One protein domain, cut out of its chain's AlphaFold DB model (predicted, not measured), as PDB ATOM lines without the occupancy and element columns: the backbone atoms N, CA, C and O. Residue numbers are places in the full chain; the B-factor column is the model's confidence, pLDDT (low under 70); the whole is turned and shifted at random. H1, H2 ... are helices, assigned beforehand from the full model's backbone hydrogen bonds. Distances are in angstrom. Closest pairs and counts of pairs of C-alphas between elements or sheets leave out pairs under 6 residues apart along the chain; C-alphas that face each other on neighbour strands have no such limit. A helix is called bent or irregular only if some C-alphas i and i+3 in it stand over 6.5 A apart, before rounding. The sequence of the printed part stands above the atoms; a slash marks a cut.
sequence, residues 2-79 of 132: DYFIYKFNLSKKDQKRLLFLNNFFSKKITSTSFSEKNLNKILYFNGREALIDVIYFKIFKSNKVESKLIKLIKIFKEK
ATOM      1  N   ASP A   2     201.485 168.348 172.910       82.38
ATOM      2  CA  ASP A   2     200.840 168.957 174.085       82.38
ATOM      3  C   ASP A   2     201.614 168.743 175.393       82.38
ATOM      4  O   ASP A   2     201.840 169.696 176.132       82.38
ATOM      5  N   TYR A   3     202.136 167.531 175.629       89.50
ATOM      6  CA  TYR A   3     202.986 167.256 176.795       89.50
ATOM      7  C   TYR A   3     204.270 168.102 176.813       89.50
ATOM      8  O   TYR A   3     204.662 168.599 177.862       89.50
ATOM      9  N   PHE A   4     204.916 168.306 175.659       90.88
ATOM     10  CA  PHE A   4     206.114 169.145 175.557       90.88
ATOM     11  C   PHE A   4     205.780 170.604 175.886       90.88
ATOM     12  O   PHE A   4     206.433 171.215 176.727       90.88
ATOM     13  N   ILE A   5     204.723 171.142 175.271       90.12
ATOM     14  CA  ILE A   5     204.259 172.511 175.518       90.12
ATOM     15  C   ILE A   5     203.955 172.730 177.005       90.12
ATOM     16  O   ILE A   5     204.391 173.734 177.569       90.12
ATOM     17  N   TYR A   6     203.243 171.788 177.631       88.75
ATOM     18  CA  TYR A   6     202.926 171.827 179.056       88.75
ATOM     19  C   TYR A   6     204.190 171.762 179.921       88.75
ATOM     20  O   TYR A   6     204.402 172.621 180.772       88.75
ATOM     21  N   LYS A   7     205.067 170.783 179.663       94.81
ATOM     22  CA  LYS A   7     206.278 170.532 180.455       94.81
ATOM     23  C   LYS A   7     207.233 171.724 180.488       94.81
ATOM     24  O   LYS A   7     207.838 171.981 181.520       94.81
ATOM     25  N   PHE A   8     207.383 172.424 179.366       94.56
ATOM     26  CA  PHE A   8     208.313 173.549 179.246       94.56
ATOM     27  C   PHE A   8     207.663 174.916 179.505       94.56
ATOM     28  O   PHE A   8     208.346 175.929 179.392       94.56
ATOM     29  N   ASN A   9     206.370 174.953 179.854       92.94
ATOM     30  CA  ASN A   9     205.620 176.165 180.201       92.94
ATOM     31  C   ASN A   9     205.846 177.341 179.223       92.94
ATOM     32  O   ASN A   9     206.133 178.472 179.614       92.94
ATOM     33  N   LEU A  10     205.765 177.055 177.922       93.06
ATOM     34  CA  LEU A  10     206.077 178.028 176.873       93.06
ATOM     35  C   LEU A  10     205.046 179.163 176.812       93.06
ATOM     36  O   LEU A  10     203.867 178.955 177.104       93.06
ATOM     37  N   SER A  11     205.450 180.342 176.330       93.50
ATOM     38  CA  SER A  11     204.519 181.455 176.111       93.50
ATOM     39  C   SER A  11     203.439 181.093 175.083       93.50
ATOM     40  O   SER A  11     203.675 180.313 174.158       93.50
ATOM     41  N   LYS A  12     202.245 181.699 175.161       91.94
ATOM     42  CA  LYS A  12     201.183 181.468 174.157       91.94
ATOM     43  C   LYS A  12     201.624 181.828 172.732       91.94
ATOM     44  O   LYS A  12     201.157 181.199 171.782       91.94
ATOM     45  N   LYS A  13     202.521 182.808 172.579       92.62
ATOM     46  CA  LYS A  13     203.115 183.185 171.289       92.62
ATOM     47  C   LYS A  13     203.965 182.041 170.729       92.62
ATOM     48  O   LYS A  13     203.756 181.628 169.589       92.62
ATOM     49  N   ASP A  14     204.853 181.480 171.543       92.88
ATOM     50  CA  ASP A  14     205.746 180.397 171.121       92.88
ATOM     51  C   ASP A  14     204.989 179.085 170.904       92.88
ATOM     52  O   ASP A  14     205.251 178.378 169.933       92.88
ATOM     53  N   GLN A  15     203.972 178.803 171.727       94.19
ATOM     54  CA  GLN A  15     203.054 177.679 171.515       94.19
ATOM     55  C   GLN A  15     202.417 177.737 170.121       94.19
ATOM     56  O   GLN A  15     202.442 176.747 169.391       94.19
ATOM     57  N   LYS A  16     201.886 178.903 169.718       94.06
ATOM     58  CA  LYS A  16     201.278 179.088 168.389       94.06
ATOM     59  C   LYS A  16     202.288 178.866 167.260       94.06
ATOM     60  O   LYS A  16     201.963 178.164 166.302       94.06
ATOM     61  N   ARG A  17     203.504 179.416 167.376       95.25
ATOM     62  CA  ARG A  17     204.578 179.241 166.375       95.25
ATOM     63  C   ARG A  17     204.981 177.776 166.226       95.25
ATOM     64  O   ARG A  17     205.017 177.267 165.109       95.25
ATOM     65  N   LEU A  18     205.209 177.079 167.339       94.88
ATOM     66  CA  LEU A  18     205.602 175.668 167.342       94.88
ATOM     67  C   LEU A  18     204.501 174.750 166.800       94.88
ATOM     68  O   LEU A  18     204.789 173.857 166.005       94.88
ATOM     69  N   LEU A  19     203.242 174.973 167.194       94.62
ATOM     70  CA  LEU A  19     202.103 174.213 166.673       94.62
ATOM     71  C   LEU A  19     201.945 174.418 165.165       94.62
ATOM     72  O   LEU A  19     201.771 173.446 164.432       94.62
ATOM     73  N   PHE A  20     202.053 175.662 164.693       96.25
ATOM     74  CA  PHE A  20     202.015 175.961 163.266       96.25
ATOM     75  C   PHE A  20     203.153 175.270 162.509       96.25
ATOM     76  O   PHE A  20     202.889 174.583 161.524       96.25
ATOM     77  N   LEU A  21     204.394 175.395 162.989       95.94
ATOM     78  CA  LEU A  21     205.564 174.776 162.368       95.94
ATOM     79  C   LEU A  21     205.399 173.252 162.270       95.94
ATOM     80  O   LEU A  21     205.567 172.674 161.197       95.94
ATOM     81  N   ASN A  22     204.992 172.608 163.366       94.75
ATOM     82  CA  ASN A  22     204.732 171.171 163.393       94.75
ATOM     83  C   ASN A  22     203.632 170.770 162.395       94.75
ATOM     84  O   ASN A  22     203.807 169.826 161.626       94.75
ATOM     85  N   ASN A  23     202.528 171.519 162.349       94.94
ATOM     86  CA  ASN A  23     201.415 171.262 161.431       94.94
ATOM     87  C   ASN A  23     201.773 171.509 159.958       94.94
ATOM     88  O   ASN A  23     201.212 170.867 159.070       94.94
ATOM     89  N   PHE A  24     202.679 172.445 159.676       95.88
ATOM     90  CA  PHE A  24     203.160 172.705 158.323       95.88
ATOM     91  C   PHE A  24     203.979 171.519 157.799       95.88
ATOM     92  O   PHE A  24     203.742 171.047 156.688       95.88
ATOM     93  N   PHE A  25     204.913 171.009 158.611       94.44
ATOM     94  CA  PHE A  25     205.819 169.923 158.220       94.44
ATOM     95  C   PHE A  25     205.240 168.512 158.396       94.44
ATOM     96  O   PHE A  25     205.824 167.566 157.866       94.44
ATOM     97  N   SER A  26     204.113 168.351 159.100       93.56
ATOM     98  CA  SER A  26     203.374 167.081 159.149       93.56
ATOM     99  C   SER A  26     202.617 166.788 157.849       93.56
ATOM    100  O   SER A  26     202.334 165.632 157.539       93.56
ATOM    101  N   LYS A  27     202.312 167.827 157.061       91.88
ATOM    102  CA  LYS A  27     201.691 167.710 155.738       91.88
ATOM    103  C   LYS A  27     202.744 167.465 154.655       91.88
ATOM    104  O   LYS A  27     203.913 167.824 154.789       91.88
ATOM    105  N   LYS A  28     202.319 166.878 153.531       89.75
ATOM    106  CA  LYS A  28     203.195 166.646 152.374       89.75
ATOM    107  C   LYS A  28     203.652 167.979 151.775       89.75
ATOM    108  O   LYS A  28     202.841 168.743 151.257       89.75
ATOM    109  N   ILE A  29     204.963 168.211 151.788       91.38
ATOM    110  CA  ILE A  29     205.588 169.355 151.119       91.38
ATOM    111  C   ILE A  29     205.660 169.081 149.616       91.38
ATOM    112  O   ILE A  29     206.161 168.048 149.174       91.38
ATOM    113  N   THR A  30     205.171 170.033 148.835       90.88
ATOM    114  CA  THR A  30     205.152 170.027 147.368       90.88
ATOM    115  C   THR A  30     206.119 171.073 146.808       90.88
ATOM    116  O   THR A  30     206.578 171.968 147.522       90.88
ATOM    117  N   SER A  31     206.372 171.026 145.497       84.88
ATOM    118  CA  SER A  31     207.173 172.036 144.787       84.88
ATOM    119  C   SER A  31     206.634 173.466 144.945       84.88
ATOM    120  O   SER A  31     207.400 174.429 144.907       84.88
ATOM    121  N   THR A  32     205.327 173.622 145.174       91.19
ATOM    122  CA  THR A  32     204.665 174.921 145.340       91.19
ATOM    123  C   THR A  32     204.624 175.408 146.786       91.19
ATOM    124  O   THR A  32     204.307 176.574 147.017       91.19
ATOM    125  N   SER A  33     204.965 174.572 147.775       93.38
ATOM    126  CA  SER A  33     204.851 174.919 149.206       93.38
ATOM    127  C   SER A  33     205.658 176.166 149.588       93.38
ATOM    128  O   SER A  33     205.191 176.974 150.380       93.38
ATOM    129  N   PHE A  34     206.815 176.370 148.951       94.56
ATOM    130  CA  PHE A  34     207.693 177.535 149.136       94.56
ATOM    131  C   PHE A  34     207.593 178.545 147.977       94.56
ATOM    132  O   PHE A  34     208.535 179.289 147.699       94.56
ATOM    133  N   SER A  35     206.474 178.549 147.248       93.88
ATOM    134  CA  SER A  35     206.168 179.621 146.296       93.88
ATOM    135  C   SER A  35     205.865 180.918 147.043       93.88
ATOM    136  O   SER A  35     205.332 180.888 148.153       93.88
ATOM    137  N   GLU A  36     206.151 182.062 146.421       92.44
ATOM    138  CA  GLU A  36     205.873 183.369 147.025       92.44
ATOM    139  C   GLU A  36     204.396 183.514 147.415       92.44
ATOM    140  O   GLU A  36     204.099 183.964 148.514       92.44
ATOM    141  N   LYS A  37     203.473 183.031 146.574       92.94
ATOM    142  CA  LYS A  37     202.032 183.008 146.864       92.94
ATOM    143  C   LYS A  37     201.713 182.297 148.185       92.94
ATOM    144  O   LYS A  37     200.972 182.832 149.005       92.94
ATOM    145  N   ASN A  38     202.262 181.101 148.402       94.94
ATOM    146  CA  ASN A  38     202.004 180.342 149.628       94.94
ATOM    147  C   ASN A  38     202.698 180.964 150.841       94.94
ATOM    148  O   ASN A  38     202.104 181.019 151.914       94.94
ATOM    149  N   LEU A  39     203.910 181.491 150.671       96.00
ATOM    150  CA  LEU A  39     204.605 182.199 151.742       96.00
ATOM    151  C   LEU A  39     203.888 183.498 152.129       96.00
ATOM    152  O   LEU A  39     203.743 183.768 153.312       96.00
ATOM    153  N   ASN A  40     203.328 184.248 151.179       95.88
ATOM    154  CA  ASN A  40     202.514 185.429 151.478       95.88
ATOM    155  C   ASN A  40     201.269 185.075 152.305       95.88
ATOM    156  O   ASN A  40     200.908 185.823 153.210       95.88
ATOM    157  N   LYS A  41     200.637 183.916 152.061       96.00
ATOM    158  CA  LYS A  41     199.539 183.430 152.914       96.00
ATOM    159  C   LYS A  41     200.001 183.164 154.344       96.00
ATOM    160  O   LYS A  41     199.320 183.564 155.280       96.00
ATOM    161  N   ILE A  42     201.159 182.530 154.520       96.50
ATOM    162  CA  ILE A  42     201.730 182.306 155.855       96.50
ATOM    163  C   ILE A  42     202.053 183.646 156.526       96.50
ATOM    164  O   ILE A  42     201.742 183.826 157.699       96.50
ATOM    165  N   LEU A  43     202.626 184.600 155.785       96.75
ATOM    166  CA  LEU A  43     202.921 185.938 156.297       96.75
ATOM    167  C   LEU A  43     201.652 186.614 156.832       96.75
ATOM    168  O   LEU A  43     201.685 187.176 157.920       96.75
ATOM    169  N   TYR A  44     200.552 186.512 156.084       96.62
ATOM    170  CA  TYR A  44     199.257 187.082 156.444       96.62
ATOM    171  C   TYR A  44     198.620 186.406 157.670       96.62
ATOM    172  O   TYR A  44     198.271 187.084 158.631       96.62
ATOM    173  N   PHE A  45     198.507 185.072 157.684       95.00
ATOM    174  CA  PHE A  45     197.770 184.350 158.734       95.00
ATOM    175  C   PHE A  45     198.589 184.030 159.991       95.00
ATOM    176  O   PHE A  45     198.034 183.905 161.082       95.00
ATOM    177  N   ASN A  46     199.901 183.833 159.850       95.50
ATOM    178  CA  ASN A  46     200.770 183.333 160.920       95.50
ATOM    179  C   ASN A  46     201.862 184.331 161.321       95.50
ATOM    180  O   ASN A  46     202.500 184.151 162.360       95.50
ATOM    181  N   GLY A  47     202.060 185.386 160.529       94.88
ATOM    182  CA  GLY A  47     203.048 186.422 160.785       94.88
ATOM    183  C   GLY A  47     204.460 186.061 160.324       94.88
ATOM    184  O   GLY A  47     204.785 184.932 159.943       94.88
ATOM    185  N   ARG A  48     205.327 187.075 160.369       96.19
ATOM    186  CA  ARG A  48     206.689 187.015 159.829       96.19
ATOM    187  C   ARG A  48     207.574 186.000 160.547       96.19
ATOM    188  O   ARG A  48     208.252 185.225 159.886       96.19
ATOM    189  N   GLU A  49     207.561 185.976 161.879       95.75
ATOM    190  CA  GLU A  49     208.400 185.050 162.655       95.75
ATOM    191  C   GLU A  49     208.107 183.588 162.294       95.75
ATOM    192  O   GLU A  49     209.025 182.846 161.957       95.75
ATOM    193  N   ALA A  50     206.829 183.199 162.256       96.88
ATOM    194  CA  ALA A  50     206.414 181.841 161.912       96.88
ATOM    195  C   ALA A  50     206.804 181.447 160.476       96.88
ATOM    196  O   ALA A  50     207.218 180.315 160.224       96.88
ATOM    197  N   LEU A  51     206.704 182.381 159.526       97.62
ATOM    198  CA  LEU A  51     207.163 182.171 158.152       97.62
ATOM    199  C   LEU A  51     208.670 181.917 158.098       97.62
ATOM    200  O   LEU A  51     209.126 180.992 157.424       97.62
ATOM    201  N   ILE A  52     209.445 182.742 158.798       97.31
ATOM    202  CA  ILE A  52     210.901 182.626 158.832       97.31
ATOM    203  C   ILE A  52     211.322 181.312 159.506       97.31
ATOM    204  O   ILE A  52     212.210 180.636 158.982       97.31
ATOM    205  N   ASP A  53     210.633 180.889 160.571       97.19
ATOM    206  CA  ASP A  53     210.833 179.578 161.204       97.19
ATOM    207  C   ASP A  53     210.629 178.435 160.202       97.19
ATOM    208  O   ASP A  53     211.443 177.515 160.136       97.19
ATOM    209  N   VAL A  54     209.581 178.505 159.370       97.31
ATOM    210  CA  VAL A  54     209.313 177.502 158.328       97.31
ATOM    211  C   VAL A  54     210.465 177.411 157.328       97.31
ATOM    212  O   VAL A  54     210.895 176.307 156.980       97.31
ATOM    213  N   ILE A  55     210.993 178.548 156.865       96.44
ATOM    214  CA  ILE A  55     212.101 178.540 155.902       96.44
ATOM    215  C   ILE A  55     213.383 178.016 156.556       96.44
ATOM    216  O   ILE A  55     214.049 177.158 155.971       96.44
ATOM    217  N   TYR A  56     213.715 178.465 157.768       95.81
ATOM    218  CA  TYR A  56     214.888 177.965 158.485       95.81
ATOM    219  C   TYR A  56     214.793 176.468 158.767       95.81
ATOM    220  O   TYR A  56     215.741 175.739 158.491       95.81
ATOM    221  N   PHE A  57     213.643 175.976 159.228       95.00
ATOM    222  CA  PHE A  57     213.456 174.552 159.499       95.00
ATOM    223  C   PHE A  57     213.606 173.699 158.233       95.00
ATOM    224  O   PHE A  57     214.223 172.634 158.266       95.00
ATOM    225  N   LYS A  58     213.120 174.187 157.081       93.62
ATOM    226  CA  LYS A  58     213.358 173.533 155.786       93.62
ATOM    227  C   LYS A  58     214.846 173.470 155.438       93.62
ATOM    228  O   LYS A  58     215.281 172.436 154.936       93.62
ATOM    229  N   ILE A  59     215.599 174.543 155.689       93.25
ATOM    230  CA  ILE A  59     217.053 174.573 155.475       93.25
ATOM    231  C   ILE A  59     217.738 173.559 156.394       93.25
ATOM    232  O   ILE A  59     218.499 172.737 155.899       93.25
ATOM    233  N   PHE A  60     217.421 173.554 157.693       91.62
ATOM    234  CA  PHE A  60     218.030 172.641 158.665       91.62
ATOM    235  C   PHE A  60     217.730 171.165 158.391       91.62
ATOM    236  O   PHE A  60     218.572 170.311 158.641       91.62
ATOM    237  N   LYS A  61     216.547 170.851 157.849       89.56
ATOM    238  CA  LYS A  61     216.181 169.480 157.459       89.56
ATOM    239  C   LYS A  61     216.790 169.058 156.112       89.56
ATOM    240  O   LYS A  61     216.697 167.892 155.740       89.56
ATOM    241  N   SER A  62     217.341 169.993 155.337       86.19
ATOM    242  CA  SER A  62     217.904 169.713 154.016       86.19
ATOM    243  C   SER A  62     219.400 169.434 154.109       86.19
ATOM    244  O   SER A  62     220.147 170.221 154.677       86.19
ATOM    245  N   ASN A  63     219.864 168.375 153.447       81.12
ATOM    246  CA  ASN A  63     221.298 168.068 153.346       81.12
ATOM    247  C   ASN A  63     222.069 169.108 152.512       81.12
ATOM    248  O   ASN A  63     223.294 169.168 152.567       81.12
ATOM    249  N   LYS A  64     221.359 169.917 151.712       83.69
ATOM    250  CA  LYS A  64     221.931 170.989 150.893       83.69
ATOM    251  C   LYS A  64     221.181 172.291 151.125       83.69
ATOM    252  O   LYS A  64     219.950 172.337 151.054       83.69
ATOM    253  N   VAL A  65     221.936 173.364 151.334       80.31
ATOM    254  CA  VAL A  65     221.381 174.711 151.455       80.31
ATOM    255  C   VAL A  65     221.061 175.252 150.063       80.31
ATOM    256  O   VAL A  65     221.947 175.549 149.263       80.31
ATOM    257  N   GLU A  66     219.772 175.374 149.760       85.38
ATOM    258  CA  GLU A  66     219.304 175.979 148.516       85.38
ATOM    259  C   GLU A  66     219.385 177.510 148.604       85.38
ATOM    260  O   GLU A  66     218.730 178.136 149.441       85.38
ATOM    261  N   SER A  67     220.127 178.142 147.689       90.06
ATOM    262  CA  SER A  67     220.262 179.609 147.627       90.06
ATOM    263  C   SER A  67     218.915 180.331 147.495       90.06
ATOM    264  O   SER A  67     218.751 181.448 147.990       90.06
ATOM    265  N   LYS A  68     217.919 179.675 146.885       91.38
ATOM    266  CA  LYS A  68     216.539 180.161 146.787       91.38
ATOM    267  C   LYS A  68     215.908 180.397 148.165       91.38
ATOM    268  O   LYS A  68     215.269 181.426 148.351       91.38
ATOM    269  N   LEU A  69     216.112 179.503 149.134       93.00
ATOM    270  CA  LEU A  69     215.541 179.642 150.482       93.00
ATOM    271  C   LEU A  69     216.168 180.820 151.241       93.00
ATOM    272  O   LEU A  69     215.457 181.585 151.887       93.00
ATOM    273  N   ILE A  70     217.479 181.036 151.082       93.75
ATOM    274  CA  ILE A  70     218.171 182.204 151.652       93.75
ATOM    275  C   ILE A  70     217.617 183.509 151.061       93.75
ATOM    276  O   ILE A  70     217.385 184.470 151.795       93.75
ATOM    277  N   LYS A  71     217.372 183.553 149.743       95.38
ATOM    278  CA  LYS A  71     216.752 184.719 149.090       95.38
ATOM    279  C   LYS A  71     215.353 184.996 149.643       95.38
ATOM    280  O   LYS A  71     215.039 186.147 149.921       95.38
ATOM    281  N   LEU A  72     214.544 183.956 149.858       95.88
ATOM    282  CA  LEU A  72     213.207 184.101 150.439       95.88
ATOM    283  C   LEU A  72     213.261 184.677 151.861       95.88
ATOM    284  O   LEU A  72     212.499 185.589 152.157       95.88
ATOM    285  N   ILE A  73     214.198 184.238 152.711       95.75
ATOM    286  CA  ILE A  73     214.392 184.841 154.044       95.75
ATOM    287  C   ILE A  73     214.648 186.347 153.935       95.75
ATOM    288  O   ILE A  73     214.035 187.116 154.667       95.75
ATOM    289  N   LYS A  74     215.533 186.776 153.025       95.62
ATOM    290  CA  LYS A  74     215.838 188.204 152.833       95.62
ATOM    291  C   LYS A  74     214.596 188.990 152.415       95.62
ATOM    292  O   LYS A  74     214.272 189.977 153.058       95.62
ATOM    293  N   ILE A  75     213.869 188.498 151.409       95.94
ATOM    294  CA  ILE A  75     212.637 189.132 150.919       95.94
ATOM    295  C   ILE A  75     211.624 189.283 152.059       95.94
ATOM    296  O   ILE A  75     211.132 190.375 152.313       95.94
ATOM    297  N   PHE A  76     211.325 188.203 152.780       96.81
ATOM    298  CA  PHE A  76     210.243 188.189 153.766       96.81
ATOM    299  C   PHE A  76     210.584 188.846 155.110       96.81
ATOM    300  O   PHE A  76     209.671 189.144 155.881       96.81
ATOM    301  N   LYS A  77     211.866 189.105 155.397       95.81
ATOM    302  CA  LYS A  77     212.271 189.904 156.563       95.81
ATOM    303  C   LYS A  77     211.772 191.346 156.473       95.81
ATOM    304  O   LYS A  77     211.359 191.900 157.487       95.81
ATOM    305  N   GLU A  78     211.783 191.904 155.269       94.81
ATOM    306  CA  GLU A  78     211.428 193.301 155.002       94.81
ATOM    307  C   GLU A  78     210.049 193.441 154.352       94.81
ATOM    308  O   GLU A  78     209.458 194.511 154.409       94.81
ATOM    309  N   LYS A  79     209.502 192.362 153.777       95.38
ATOM    310  CA  LYS A  79     208.201 192.390 153.102       95.38
ATOM    311  C   LYS A  79     207.080 192.846 154.038       95.38
ATOM    312  O   LYS A  79     206.891 192.275 155.120       95.38
TER     313      LYS A  79
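What this domain is: This is residues 2 to 79 of the 132 residues of an uncharacterized protein of Pelagibacteraceae bacterium BACL20 MAG-120920-bin64 (UniProt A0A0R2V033). H3b, an arm of bent helix H3, makes the core; H2, H4 and the other arm, H3a, pack on it, H4 folding back as a hairpin, with short H1 beyond H2. The printed part has 78 residues with four named helices, H1 to H4: all helix, compact, radius of gyration of the C-alphas 13.1 A, spans 37 by 27 by 19 A.

Where its parts are: Find C-alpha 2 at (200.840, 168.957, 174.085), where H1, residues 2 to 7, begins. H2, residues 12 to 26, runs 20.9 A. H3, residues 36 to 60, was assigned as one helix by its hydrogen bonds but is bent, C-alphas 45 and 48 being 9.4 A apart: H3a ends at 45, H3b begins at 48. H4, residues 67 to 78, ends at (211.428, 193.301, 155.002).

How they stand to each other: H3b and H4, a hairpin, touch at a shallow tilt of 15 degrees, the C-alphas of Ile 52 and Ile 73 closest at 6.3 A. Every O i to N i+4 pair is within hydrogen-bond range except in H4, 7 of 8.

The domain as a whole: No printed residue is under 70; the printed part has no cut.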